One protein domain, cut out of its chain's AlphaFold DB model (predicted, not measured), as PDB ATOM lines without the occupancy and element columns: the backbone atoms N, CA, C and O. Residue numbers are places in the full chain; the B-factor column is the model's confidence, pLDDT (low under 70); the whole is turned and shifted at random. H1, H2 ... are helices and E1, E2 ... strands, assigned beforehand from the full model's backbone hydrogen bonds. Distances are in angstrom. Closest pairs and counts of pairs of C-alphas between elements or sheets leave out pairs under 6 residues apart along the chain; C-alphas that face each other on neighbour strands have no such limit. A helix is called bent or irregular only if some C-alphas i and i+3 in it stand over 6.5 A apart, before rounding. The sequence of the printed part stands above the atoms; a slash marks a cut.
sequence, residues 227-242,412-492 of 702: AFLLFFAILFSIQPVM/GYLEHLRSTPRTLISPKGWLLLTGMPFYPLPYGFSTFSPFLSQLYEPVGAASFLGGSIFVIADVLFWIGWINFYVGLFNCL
ATOM      1  N   ALA A 227      18.168  -1.767  41.400       98.56
ATOM      2  CA  ALA A 227      17.694  -2.924  40.657       98.56
ATOM      3  C   ALA A 227      16.399  -2.627  39.885       98.56
ATOM      4  O   ALA A 227      16.304  -2.994  38.717       98.56
ATOM      5  N   PHE A 228      15.450  -1.886  40.472       97.81
ATOM      6  CA  PHE A 228      14.252  -1.411  39.773       97.81
ATOM      7  C   PHE A 228      14.604  -0.501  38.598       97.81
ATOM      8  O   PHE A 228      14.089  -0.705  37.502       97.81
ATOM      9  N   LEU A 229      15.498   0.475  38.790       97.62
ATOM     10  CA  LEU A 229      15.925   1.371  37.712       97.62
ATOM     11  C   LEU A 229      16.540   0.591  36.546       97.62
ATOM     12  O   LEU A 229      16.197   0.848  35.395       97.62
ATOM     13  N   LEU A 230      17.402  -0.385  36.838       97.88
ATOM     14  CA  LEU A 230      18.021  -1.236  35.822       97.88
ATOM     15  C   LEU A 230      17.001  -2.156  35.139       97.88
ATOM     16  O   LEU A 230      16.998  -2.247  33.914       97.88
ATOM     17  N   PHE A 231      16.111  -2.792  35.904       97.62
ATOM     18  CA  PHE A 231      15.045  -3.639  35.372       97.62
ATOM     19  C   PHE A 231      14.141  -2.854  34.415       97.62
ATOM     20  O   PHE A 231      14.008  -3.223  33.249       97.62
ATOM     21  N   PHE A 232      13.586  -1.723  34.864       96.50
ATOM     22  CA  PHE A 232      12.706  -0.901  34.035       96.50
ATOM     23  C   PHE A 232      13.437  -0.294  32.831       96.50
ATOM     24  O   PHE A 232      12.822  -0.149  31.778       96.50
ATOM     25  N   ALA A 233      14.736   0.013  32.938       96.06
ATOM     26  CA  ALA A 233      15.543   0.443  31.796       96.06
ATOM     27  C   ALA A 233      15.702  -0.670  30.745       96.06
ATOM     28  O   ALA A 233      15.550  -0.412  29.550       96.06
ATOM     29  N   ILE A 234      15.938  -1.916  31.170       95.88
ATOM     30  CA  ILE A 234      16.056  -3.067  30.261       95.88
ATOM     31  C   ILE A 234      14.757  -3.317  29.492       95.88
ATOM     32  O   ILE A 234      14.822  -3.663  28.314       95.88
ATOM     33  N   LEU A 235      13.582  -3.059  30.079       96.44
ATOM     34  CA  LEU A 235      12.300  -3.212  29.373       96.44
ATOM     35  C   LEU A 235      12.174  -2.328  28.118       96.44
ATOM     36  O   LEU A 235      11.382  -2.638  27.226       96.44
ATOM     37  N   PHE A 236      12.931  -1.230  28.009       95.88
ATOM     38  CA  PHE A 236      12.984  -0.404  26.791       95.88
ATOM     39  C   PHE A 236      13.876  -0.995  25.692       95.88
ATOM     40  O   PHE A 236      13.804  -0.558  24.547       95.88
ATOM     41  N   SER A 237      14.680  -2.005  26.024       96.25
ATOM     42  CA  SER A 237      15.560  -2.721  25.094       96.25
ATOM     43  C   SER A 237      14.944  -4.027  24.575       96.25
ATOM     44  O   SER A 237      15.646  -4.859  24.013       96.25
ATOM     45  N   ILE A 238      13.641  -4.214  24.783       95.56
ATOM     46  CA  ILE A 238      12.863  -5.401  24.416       95.56
ATOM     47  C   ILE A 238      11.665  -4.939  23.567       95.56
ATOM     48  O   ILE A 238      11.126  -3.874  23.841       95.56
ATOM     49  N   GLN A 239      11.219  -5.673  22.550       94.12
ATOM     50  CA  GLN A 239       9.999  -5.361  21.776       94.12
ATOM     51  C   GLN A 239       9.158  -6.617  21.550       94.12
ATOM     52  O   GLN A 239       9.719  -7.710  21.575       94.12
ATOM     53  N   PRO A 240       7.830  -6.494  21.371       90.81
ATOM     54  CA  PRO A 240       6.992  -7.639  21.042       90.81
ATOM     55  C   PRO A 240       7.345  -8.181  19.654       90.81
ATOM     56  O   PRO A 240       7.437  -7.419  18.693       90.81
ATOM     57  N   VAL A 241       7.517  -9.499  19.557       83.69
ATOM     58  CA  VAL A 241       7.687 -10.224  18.284       83.69
ATOM     59  C   VAL A 241       6.329 -10.387  17.599       83.69
ATOM     60  O   VAL A 241       6.219 -10.301  16.377       83.69
ATOM     61  N   MET A 242       5.279 -10.616  18.394       71.69
ATOM     62  CA  MET A 242       3.894 -10.758  17.947       71.69
ATOM     63  C   MET A 242       2.952 -10.137  18.981       71.69
ATOM     64  O   MET A 242       3.098 -10.390  20.175       71.69
ATOM     65  N   GLY A 412       0.567  -4.260  24.631       91.12
ATOM     66  CA  GLY A 412      -0.156  -3.575  25.704       91.12
ATOM     67  C   GLY A 412       0.364  -3.965  27.088       91.12
ATOM     68  O   GLY A 412       0.532  -3.108  27.954       91.12
ATOM     69  N   TYR A 413       0.705  -5.241  27.278       92.06
ATOM     70  CA  TYR A 413       1.307  -5.738  28.509       92.06
ATOM     71  C   TYR A 413       2.700  -5.138  28.756       92.06
ATOM     72  O   TYR A 413       2.965  -4.623  29.842       92.06
ATOM     73  N   LEU A 414       3.577  -5.107  27.745       94.19
ATOM     74  CA  LEU A 414       4.909  -4.508  27.881       94.19
ATOM     75  C   LEU A 414       4.843  -2.993  28.128       94.19
ATOM     76  O   LEU A 414       5.598  -2.461  28.943       94.19
ATOM     77  N   GLU A 415       3.935  -2.285  27.453       94.06
ATOM     78  CA  GLU A 415       3.672  -0.863  27.703       94.06
ATOM     79  C   GLU A 415       3.168  -0.627  29.130       94.06
ATOM     80  O   GLU A 415       3.637   0.299  29.799       94.06
ATOM     81  N   HIS A 416       2.291  -1.499  29.637       93.19
ATOM     82  CA  HIS A 416       1.847  -1.457  31.025       93.19
ATOM     83  C   HIS A 416       3.026  -1.623  31.994       93.19
ATOM     84  O   HIS A 416       3.219  -0.763  32.857       93.19
ATOM     85  N   LEU A 417       3.884  -2.633  31.792       94.06
ATOM     86  CA  LEU A 417       5.079  -2.847  32.619       94.06
ATOM     87  C   LEU A 417       6.025  -1.639  32.599       94.06
ATOM     88  O   LEU A 417       6.449  -1.174  33.660       94.06
ATOM     89  N   ARG A 418       6.293  -1.062  31.422       95.44
ATOM     90  CA  ARG A 418       7.106   0.161  31.267       95.44
ATOM     91  C   ARG A 418       6.494   1.375  31.958       95.44
ATOM     92  O   ARG A 418       7.220   2.270  32.388       95.44
ATOM     93  N   SER A 419       5.169   1.434  32.051       93.75
ATOM     94  CA  SER A 419       4.458   2.541  32.690       93.75
ATOM     95  C   SER A 419       4.452   2.465  34.221       93.75
ATOM     96  O   SER A 419       4.174   3.479  34.864       93.75
ATOM     97  N   THR A 420       4.819   1.319  34.815       94.12
ATOM     98  CA  THR A 420       4.784   1.078  36.270       94.12
ATOM     99  C   THR A 420       5.407   2.209  37.097       94.12
ATOM    100  O   THR A 420       4.726   2.690  38.007       94.12
ATOM    101  N   PRO A 421       6.611   2.744  36.782       95.44
ATOM    102  CA  PRO A 421       7.198   3.841  37.558       95.44
ATOM    103  C   PRO A 421       6.323   5.101  37.619       95.44
ATOM    104  O   PRO A 421       6.306   5.790  38.635       95.44
ATOM    105  N   ARG A 422       5.545   5.391  36.567       94.31
ATOM    106  CA  ARG A 422       4.638   6.554  36.535       94.31
ATOM    107  C   ARG A 422       3.463   6.396  37.500       94.31
ATOM    108  O   ARG A 422       2.913   7.392  37.960       94.31
ATOM    109  N   THR A 423       3.084   5.163  37.838       92.94
ATOM    110  CA  THR A 423       1.957   4.893  38.745       92.94
ATOM    111  C   THR A 423       2.289   5.184  40.217       92.94
ATOM    112  O   THR A 423       1.377   5.450  41.007       92.94
ATOM    113  N   LEU A 424       3.583   5.223  40.573       92.69
ATOM    114  CA  LEU A 424       4.104   5.406  41.940       92.69
ATOM    115  C   LEU A 424       3.862   6.808  42.530       92.69
ATOM    116  O   LEU A 424       4.193   7.068  43.683       92.69
ATOM    117  N   ILE A 425       3.248   7.713  41.767       92.12
ATOM    118  CA  ILE A 425       2.765   9.011  42.264       92.12
ATOM    119  C   ILE A 425       1.523   8.820  43.159       92.12
ATOM    120  O   ILE A 425       1.198   9.679  43.975       92.12
ATOM    121  N   SER A 426       0.831   7.680  43.039       90.88
ATOM    122  CA  SER A 426      -0.377   7.359  43.806       90.88
ATOM    123  C   SER A 426      -0.152   6.212  44.804       90.88
ATOM    124  O   SER A 426       0.597   5.278  44.496       90.88
ATOM    125  N   PRO A 427      -0.862   6.187  45.951       87.25
ATOM    126  CA  PRO A 427      -0.844   5.041  46.864       87.25
ATOM    127  C   PRO A 427      -1.242   3.724  46.183       87.25
ATOM    128  O   PRO A 427      -0.651   2.683  46.452       87.25
ATOM    129  N   LYS A 428      -2.195   3.770  45.239       88.12
ATOM    130  CA  LYS A 428      -2.613   2.598  44.454       88.12
ATOM    131  C   LYS A 428      -1.460   2.019  43.629       88.12
ATOM    132  O   LYS A 428      -1.326   0.804  43.566       88.12
ATOM    133  N   GLY A 429      -0.612   2.860  43.035       91.69
ATOM    134  CA  GLY A 429       0.573   2.405  42.303       91.69
ATOM    135  C   GLY A 429       1.584   1.693  43.200       91.69
ATOM    136  O   GLY A 429       2.102   0.648  42.822       91.69
ATOM    137  N   TRP A 430       1.798   2.187  44.423       91.12
ATOM    138  CA  TRP A 430       2.632   1.496  45.416       91.12
ATOM    139  C   TRP A 430       2.062   0.136  45.822       91.12
ATOM    140  O   TRP A 430       2.818  -0.828  45.945       91.12
ATOM    141  N   LEU A 431       0.740   0.029  45.981       89.44
ATOM    142  CA  LEU A 431       0.074  -1.253  46.240       89.44
ATOM    143  C   LEU A 431       0.245  -2.229  45.068       89.44
ATOM    144  O   LEU A 431       0.545  -3.401  45.290       89.44
ATOM    145  N   LEU A 432       0.108  -1.748  43.828       90.00
ATOM    146  CA  LEU A 432       0.331  -2.556  42.627       90.00
ATOM    147  C   LEU A 432       1.783  -3.033  42.529       90.00
ATOM    148  O   LEU A 432       2.003  -4.223  42.332       90.00
ATOM    149  N   LEU A 433       2.767  -2.152  42.748       92.81
ATOM    150  CA  LEU A 433       4.189  -2.520  42.767       92.81
ATOM    151  C   LEU A 433       4.480  -3.579  43.842       92.81
ATOM    152  O   LEU A 433       5.179  -4.558  43.586       92.81
ATOM    153  N   THR A 434       3.909  -3.400  45.036       92.50
ATOM    154  CA  THR A 434       4.100  -4.319  46.167       92.50
ATOM    155  C   THR A 434       3.504  -5.700  45.883       92.50
ATOM    156  O   THR A 434       4.090  -6.694  46.297       92.50
ATOM    157  N   GLY A 435       2.375  -5.783  45.170       91.44
ATOM    158  CA  GLY A 435       1.720  -7.047  44.811       91.44
ATOM    159  C   GLY A 435       2.145  -7.657  43.469       91.44
ATOM    160  O   GLY A 435       1.799  -8.803  43.202       91.44
ATOM    161  N   MET A 436       2.895  -6.930  42.633       93.81
ATOM    162  CA  MET A 436       3.210  -7.305  41.243       93.81
ATOM    163  C   MET A 436       3.725  -8.749  41.058       93.81
ATOM    164  O   MET A 436       3.186  -9.416  40.174       93.81
ATOM    165  N   PRO A 437       4.671  -9.277  41.867       93.69
ATOM    166  CA  PRO A 437       5.164 -10.653  41.716       93.69
ATOM    167  C   PRO A 437       4.121 -11.738  41.987       93.69
ATOM    168  O   PRO A 437       4.315 -12.888  41.603       93.69
ATOM    169  N   PHE A 438       3.042 -11.392  42.684       89.81
ATOM    170  CA  PHE A 438       2.044 -12.340  43.174       89.81
ATOM    171  C   PHE A 438       0.720 -12.259  42.413       89.81
ATOM    172  O   PHE A 438      -0.123 -13.145  42.557       89.81
ATOM    173  N   TYR A 439       0.519 -11.215  41.604       87.50
ATOM    174  CA  TYR A 439      -0.650 -11.121  40.739       87.50
ATOM    175  C   TYR A 439      -0.473 -11.983  39.480       87.50
ATOM    176  O   TYR A 439       0.610 -12.004  38.891       87.50
ATOM    177  N   PRO A 440      -1.527 -12.690  39.036       82.31
ATOM    178  CA  PRO A 440      -1.475 -13.457  37.799       82.31
ATOM    179  C   PRO A 440      -1.371 -12.532  36.581       82.31
ATOM    180  O   PRO A 440      -1.744 -11.354  36.628       82.31
ATOM    181  N   LEU A 441      -0.905 -13.080  35.461       80.00
ATOM    182  CA  LEU A 441      -0.967 -12.390  34.175       80.00
ATOM    183  C   LEU A 441      -2.428 -12.080  33.793       80.00
ATOM    184  O   LEU A 441      -3.314 -12.882  34.091       80.00
ATOM    185  N   PRO A 442      -2.702 -10.944  33.124       77.06
ATOM    186  CA  PRO A 442      -1.779  -9.869  32.736       77.06
ATOM    187  C   PRO A 442      -1.643  -8.751  33.797       77.06
ATOM    188  O   PRO A 442      -1.119  -7.683  33.495       77.06
ATOM    189  N   TYR A 443      -2.143  -8.947  35.020       83.31
ATOM    190  CA  TYR A 443      -2.171  -7.907  36.061       83.31
ATOM    191  C   TYR A 443      -0.893  -7.838  36.909       83.31
ATOM    192  O   TYR A 443      -0.627  -6.812  37.535       83.31
ATOM    193  N   GLY A 444      -0.114  -8.919  36.948       90.25
ATOM    194  CA  GLY A 444       1.196  -8.980  37.594       90.25
ATOM    195  C   GLY A 444       2.321  -9.351  36.643       90.25
ATOM    196  O   GLY A 444       2.123  -9.494  35.437       90.25
ATOM    197  N   PHE A 445       3.515  -9.496  37.208       93.12
ATOM    198  CA  PHE A 445       4.725  -9.961  36.536       93.12
ATOM    199  C   PHE A 445       5.665 -10.542  37.585       93.12
ATOM    200  O   PHE A 445       5.910  -9.897  38.600       93.12
ATOM    201  N   SER A 446       6.215 -11.726  37.330       90.81
ATOM    202  CA  SER A 446       7.171 -12.382  38.233       90.81
ATOM    203  C   SER A 446       8.440 -12.867  37.530       90.81
ATOM    204  O   SER A 446       9.487 -12.980  38.163       90.81
ATOM    205  N   THR A 447       8.369 -13.167  36.237       91.31
ATOM    206  CA  THR A 447       9.486 -13.666  35.427       91.31
ATOM    207  C   THR A 447       9.121 -13.536  33.956       91.31
ATOM    208  O   THR A 447       7.946 -13.657  33.604       91.31
ATOM    209  N   PHE A 448      10.111 -13.359  33.087       90.56
ATOM    210  CA  PHE A 448      10.006 -13.717  31.679       90.56
ATOM    211  C   PHE A 448       9.983 -15.240  31.551       90.56
ATOM    212  O   PHE A 448      10.943 -15.865  31.099       90.56
ATOM    213  N   SER A 449       8.853 -15.831  31.952       84.25
ATOM    214  CA  SER A 449       8.581 -17.249  31.743       84.25
ATOM    215  C   SER A 449       8.814 -17.611  30.275       84.25
ATOM    216  O   SER A 449       8.751 -16.734  29.409       84.25
ATOM    217  N   PRO A 450       9.038 -18.889  29.948       78.25
ATOM    218  CA  PRO A 450       9.225 -19.295  28.563       78.25
ATOM    219  C   PRO A 450       8.136 -18.771  27.622       78.25
ATOM    220  O   PRO A 450       8.462 -18.270  26.549       78.25
ATOM    221  N   PHE A 451       6.884 -18.742  28.096       77.75
ATOM    222  CA  PHE A 451       5.775 -18.037  27.454       77.75
ATOM    223  C   PHE A 451       6.109 -16.568  27.143       77.75
ATOM    224  O   PHE A 451       6.157 -16.192  25.976       77.75
ATOM    225  N   LEU A 452       6.393 -15.735  28.150       83.94
ATOM    226  CA  LEU A 452       6.684 -14.314  27.931       83.94
ATOM    227  C   LEU A 452       7.952 -14.101  27.093       83.94
ATOM    228  O   LEU A 452       7.970 -13.227  26.237       83.94
ATOM    229  N   SER A 453       8.999 -14.902  27.292       87.44
ATOM    230  CA  SER A 453      10.278 -14.750  26.585       87.44
ATOM    231  C   SER A 453      10.180 -14.961  25.069       87.44
ATOM    232  O   SER A 453      10.978 -14.392  24.335       87.44
ATOM    233  N   GLN A 454       9.197 -15.732  24.587       81.38
ATOM    234  CA  GLN A 454       8.956 -15.923  23.150       81.38
ATOM    235  C   GLN A 454       8.120 -14.809  22.522       81.38
ATOM    236  O   GLN A 454       8.146 -14.621  21.307       81.38
ATOM    237  N   LEU A 455       7.370 -14.069  23.339       83.88
ATOM    238  CA  LEU A 455       6.577 -12.936  22.872       83.88
ATOM    239  C   LEU A 455       7.424 -11.701  22.610       83.88
ATOM    240  O   LEU A 455       6.925 -10.741  22.026       83.88
ATOM    241  N   TYR A 456       8.682 -11.715  23.039       91.44
ATOM    242  CA  TYR A 456       9.550 -10.562  23.014       91.44
ATOM    243  C   TYR A 456      10.922 -10.884  22.426       91.44
ATOM    244  O   TYR A 456      11.426 -11.994  22.546       91.44
ATOM    245  N   GLU A 457      11.566  -9.880  21.841       93.12
ATOM    246  CA  GLU A 457      12.945  -9.962  21.365       93.12
ATOM    247  C   GLU A 457      13.758  -8.742  21.816       93.12
ATOM    248  O   GLU A 457      13.207  -7.645  21.972       93.12
ATOM    249  N   PRO A 458      15.070  -8.899  22.064       95.94
ATOM    250  CA  PRO A 458      15.940  -7.770  22.357       95.94
ATOM    251  C   PRO A 458      16.155  -6.904  21.114       95.94
ATOM    252  O   PRO A 458      16.414  -7.403  20.020       95.94
ATOM    253  N   VAL A 459      16.152  -5.587  21.298       94.31
ATOM    254  CA  VAL A 459      16.360  -4.609  20.223       94.31
ATOM    255  C   VAL A 459      17.439  -3.588  20.575       94.31
ATOM    256  O   VAL A 459      17.856  -3.434  21.726       94.31
ATOM    257  N   GLY A 460      17.899  -2.850  19.563       93.50
ATOM    258  CA  GLY A 460      18.875  -1.775  19.731       93.50
ATOM    259  C   GLY A 460      20.227  -2.282  20.241       93.50
ATOM    260  O   GLY A 460      20.697  -3.349  19.842       93.50
ATOM    261  N   ALA A 461      20.854  -1.516  21.136       90.88
ATOM    262  CA  ALA A 461      22.179  -1.830  21.668       90.88
ATOM    263  C   ALA A 461      22.218  -3.109  22.517       90.88
ATOM    264  O   ALA A 461      23.298  -3.639  22.722       90.88
ATOM    265  N   ALA A 462      21.078  -3.612  23.001       92.19
ATOM    266  CA  ALA A 462      21.018  -4.838  23.796       92.19
ATOM    267  C   ALA A 462      20.792  -6.105  22.951       92.19
ATOM    268  O   ALA A 462      20.796  -7.203  23.500       92.19
ATOM    269  N   SER A 463      20.620  -5.975  21.629       92.44
ATOM    270  CA  SER A 463      20.402  -7.108  20.712       92.44
ATOM    271  C   SER A 463      21.483  -8.191  20.812       92.44
ATOM    272  O   SER A 463      21.163  -9.375  20.728       92.44
ATOM    273  N   PHE A 464      22.741  -7.820  21.091       93.69
ATOM    274  CA  PHE A 464      23.849  -8.773  21.264       93.69
ATOM    275  C   PHE A 464      23.667  -9.739  22.447       93.69
ATOM    276  O   PHE A 464      24.329 -10.773  22.486       93.69
ATOM    277  N   LEU A 465      22.805  -9.411  23.416       92.94
ATOM    278  CA  LEU A 465      22.513 -10.280  24.558       92.94
ATOM    279  C   LEU A 465      21.585 -11.444  24.169       92.94
ATOM    280  O   LEU A 465      21.541 -12.452  24.871       92.94
ATOM    281  N   GLY A 466      20.841 -11.344  23.061       92.62
ATOM    282  CA  GLY A 466      19.872 -12.372  22.681       92.62
ATOM    283  C   GLY A 466      18.912 -12.707  23.833       92.62
ATOM    284  O   GLY A 466      18.517 -11.836  24.611       92.62
ATOM    285  N   GLY A 467      18.588 -13.991  24.003       89.12
ATOM    286  CA  GLY A 467      17.719 -14.458  25.089       89.12
ATOM    287  C   GLY A 467      18.266 -14.236  26.509       89.12
ATOM    288  O   GLY A 467      17.493 -14.274  27.465       89.12
ATOM    289  N   SER A 468      19.565 -13.949  26.691       93.56
ATOM    290  CA  SER A 468      20.115 -13.720  28.036       93.56
ATOM    291  C   SER A 468      19.583 -12.438  28.678       93.56
ATOM    292  O   SER A 468      19.642 -12.304  29.900       93.56
ATOM    293  N   ILE A 469      19.039 -11.505  27.885       95.69
ATOM    294  CA  ILE A 469      18.411 -10.282  28.397       95.69
ATOM    295  C   ILE A 469      17.261 -10.590  29.366       95.69
ATOM    296  O   ILE A 469      17.114  -9.895  30.369       95.69
ATOM    297  N   PHE A 470      16.493 -11.655  29.110       95.12
ATOM    298  CA  PHE A 470      15.350 -12.056  29.929       95.12
ATOM    299  C   PHE A 470      15.801 -12.607  31.278       95.12
ATOM    300  O   PHE A 470      15.273 -12.221  32.314       95.12
ATOM    301  N   VAL A 471      16.868 -13.413  31.283       94.50
ATOM    302  CA  VAL A 471      17.486 -13.918  32.518       94.50
ATOM    303  C   VAL A 471      18.059 -12.767  33.349       94.50
ATOM    304  O   VAL A 471      17.883 -12.732  34.566       94.50
ATOM    305  N   ILE A 472      18.724 -11.802  32.705       95.94
ATOM    306  CA  ILE A 472      19.245 -10.605  33.381       95.94
ATOM    307  C   ILE A 472      18.092  -9.784  33.973       95.94
ATOM    308  O   ILE A 472      18.183  -9.355  35.125       95.94
ATOM    309  N   ALA A 473      17.008  -9.587  33.217       96.94
ATOM    310  CA  ALA A 473      15.825  -8.877  33.685       96.94
ATOM    311  C   ALA A 473      15.189  -9.578  34.895       96.94
ATOM    312  O   ALA A 473      14.910  -8.910  35.885       96.94
ATOM    313  N   ASP A 474      15.050 -10.903  34.870       96.06
ATOM    314  CA  ASP A 474      14.508 -11.688  35.985       96.06
ATOM    315  C   ASP A 474      15.375 -11.601  37.244       96.06
ATOM    316  O   ASP A 474      14.864 -11.421  38.350       96.06
ATOM    317  N   VAL A 475      16.700 -11.684  37.096       96.88
ATOM    318  CA  VAL A 475      17.626 -11.524  38.227       96.88
ATOM    319  C   VAL A 475      17.519 -10.116  38.811       96.88
ATOM    320  O   VAL A 475      17.418  -9.973  40.027       96.88
ATOM    321  N   LEU A 476      17.503  -9.073  37.978       98.12
ATOM    322  CA  LEU A 476      17.349  -7.689  38.442       98.12
ATOM    323  C   LEU A 476      15.992  -7.457  39.106       98.12
ATOM    324  O   LEU A 476      15.939  -6.820  40.158       98.12
ATOM    325  N   PHE A 477      14.923  -8.012  38.539       97.75
ATOM    326  CA  PHE A 477      13.593  -7.991  39.131       97.75
ATOM    327  C   PHE A 477      13.644  -8.573  40.547       97.75
ATOM    328  O   PHE A 477      13.344  -7.883  41.519       97.75
ATOM    329  N   TRP A 478      14.140  -9.798  40.717       97.06
ATOM    330  CA  TRP A 478      14.151 -10.420  42.040       97.06
ATOM    331  C   TRP A 478      15.178  -9.834  43.011       97.06
ATOM    332  O   TRP A 478      14.909  -9.811  44.211       97.06
ATOM    333  N   ILE A 479      16.305  -9.280  42.547       98.06
ATOM    334  CA  ILE A 479      17.169  -8.450  43.404       98.06
ATOM    335  C   ILE A 479      16.363  -7.271  43.945       98.06
ATOM    336  O   ILE A 479      16.380  -7.031  45.153       98.06
ATOM    337  N   GLY A 480      15.622  -6.583  43.076       97.88
ATOM    338  CA  GLY A 480      14.771  -5.460  43.440       97.88
ATOM    339  C   GLY A 480      13.720  -5.827  44.479       97.88
ATOM    340  O   GLY A 480      13.701  -5.266  45.576       97.88
ATOM    341  N   TRP A 481      12.869  -6.799  44.154       96.94
ATOM    342  CA  TRP A 481      11.721  -7.161  44.980       96.94
ATOM    343  C   TRP A 481      12.112  -7.839  46.296       96.94
ATOM    344  O   TRP A 481      11.533  -7.504  47.327       96.94
ATOM    345  N   ILE A 482      13.130  -8.710  46.322       95.62
ATOM    346  CA  ILE A 482      13.601  -9.291  47.590       95.62
ATOM    347  C   ILE A 482      14.170  -8.204  48.501       95.62
ATOM    348  O   ILE A 482      13.771  -8.126  49.660       95.62
ATOM    349  N   ASN A 483      15.043  -7.324  48.000       97.25
ATOM    350  CA  ASN A 483      15.585  -6.239  48.822       97.25
ATOM    351  C   ASN A 483      14.475  -5.286  49.295       97.25
ATOM    352  O   ASN A 483      14.471  -4.868  50.451       97.25
ATOM    353  N   PHE A 484      13.488  -5.001  48.444       97.00
ATOM    354  CA  PHE A 484      12.324  -4.208  48.819       97.00
ATOM    355  C   PHE A 484      11.533  -4.859  49.963       97.00
ATOM    356  O   PHE A 484      11.277  -4.202  50.972       97.00
ATOM    357  N   TYR A 485      11.214  -6.155  49.865       95.00
ATOM    358  CA  TYR A 485      10.485  -6.876  50.910       95.00
ATOM    359  C   TYR A 485      11.286  -7.044  52.202       95.00
ATOM    360  O   TYR A 485      10.726  -6.829  53.274       95.00
ATOM    361  N   VAL A 486      12.586  -7.360  52.139       93.81
ATOM    362  CA  VAL A 486      13.436  -7.435  53.342       93.81
ATOM    363  C   VAL A 486      13.538  -6.062  54.018       93.81
ATOM    364  O   VAL A 486      13.478  -5.979  55.246       93.81
ATOM    365  N   GLY A 487      13.639  -4.974  53.248       95.00
ATOM    366  CA  GLY A 487      13.595  -3.607  53.773       95.00
ATOM    367  C   GLY A 487      12.261  -3.281  54.453       95.00
ATOM    368  O   GLY A 487      12.239  -2.862  55.608       95.00
ATOM    369  N   LEU A 488      11.136  -3.536  53.779       94.56
ATOM    370  CA  LEU A 488       9.793  -3.320  54.330       94.56
ATOM    371  C   LEU A 488       9.528  -4.151  55.591       94.56
ATOM    372  O   LEU A 488       8.977  -3.630  56.559       94.56
ATOM    373  N   PHE A 489       9.939  -5.420  55.601       92.75
ATOM    374  CA  PHE A 489       9.775  -6.297  56.755       92.75
ATOM    375  C   PHE A 489      10.542  -5.754  57.963       92.75
ATOM    376  O   PHE A 489       9.969  -5.632  59.042       92.75
ATOM    377  N   ASN A 490      11.789  -5.310  57.777       93.00
ATOM    378  CA  ASN A 490      12.579  -4.717  58.859       93.00
ATOM    379  C   ASN A 490      12.079  -3.337  59.319       93.00
ATOM    380  O   ASN A 490      12.434  -2.910  60.416       93.00
ATOM    381  N   CYS A 491      11.222  -2.652  58.554       94.88
ATOM    382  CA  CYS A 491      10.550  -1.427  59.006       94.88
ATOM    383  C   CYS A 491       9.428  -1.683  60.019       94.88
ATOM    384  O   CYS A 491       8.960  -0.723  60.633       94.88
ATOM    385  N   LEU A 492       8.951  -2.922  60.181       92.44
ATOM    386  CA  LEU A 492       7.828  -3.203  61.072       92.44
ATOM    387  C   LEU A 492       8.164  -2.795  62.521       92.44
ATOM    388  O   LEU A 492       9.268  -3.070  62.997       92.44
TER     389      LEU A 492
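This is residues 227 to 242 and 412 to 492 of the 702 residues of the protein "Peptidase" of Methanophagales archaeon (UniProt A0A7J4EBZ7). At one end of the model a small two-stranded ribbon, E1 and E2, sits beside the end of H1 and the beginning of H6, and from there the long H6 and the shorter H1 run side by side in opposite directions. H2 packs on H1 with its residues 414 to 418, and H2 and H3 meet at a corner, where residues 420 to 423 of H2 touch residues 429 to 433 of H3; H4 and H5 are short helices near the ribbon's end, and residues 486 to 492 stick out at the other. The printed part has 97 residues with six named helices and two named strands, in the order H1 E1 H2 H3 H4 E2 H5 H6; the sheet E1 - E2 is antiparallel and the class is mostly helix. It is compact, with a radius of gyration of the C-alphas of 13.6 A, yet elongated, with spans of 43 by 23 by 22 A.

Look first for the strands, E1 at residues 238 to 240, 7.1 A, and E2 at residues 456 to 458, 7.0 A. Find C-alpha 227 at (17.694, -2.924, 40.657); from there H1 runs 15.7 A to residue 237. H2 covers residues 412 to 423, 15.7 A, and H3 residues 427 to 438, 18.0 A. H4, residues 450 to 454, spans 6.4 A, and H5, residues 460 to 465, spans 10.4 A. H6 begins at C-alpha 468, (20.115, -13.720, 28.036), and runs 33.0 A to C-alpha 490, (12.579, -4.717, 58.859). H2, H3 and H5 are irregular: C-alphas 418 and 421 are 7.3 A apart, 434 and 437 7.8 A, 461 and 464 7.2 A.

In the sheet, look at N 239 and O 457, 2.9 A apart and within hydrogen-bond range. H1 is the hub, touching three helices. It touches H6 at a shallow tilt of 27 degrees, opposite ways, closest at C-alphas 227 and 480, 4.8 A. It touches H2, through residues 414 to 418 of H2, at a steep tilt of 38 degrees, closest at C-alphas 232 and 418, 6.3 A. It touches H5, only just about perpendicular at 72 degrees, closest at C-alphas 237 and 462, 6.0 A. H2 touches H3 at a steep tilt of 46 degrees, closest at C-alphas 423 and 429, 4.6 A. H3 and H6 are near each other; H4 is close to H6 but not clearly touching, with C-alphas 453 and 470 6.6 A apart. H2 and H6 are apart. Every O i to N i+4 pair is within hydrogen-bond range in H4 and H6, against 5 of 7 in H1, 5 of 8 in H2, 6 of 8 in H3 and 0 of 2 in H5, which has 2 of 3 O i to N i+3 pairs within range.

The C-alphas farthest apart are those of Met 242 and Leu 492, 44.0 A. Residues 243 to 411 are not printed, and C-alphas 242 and 412 are 11.3 A apart across the cut. The link from H3 to H4, 11 residues, is long. The mean pLDDT of the printed part is 92.2, and no printed residue is under 70.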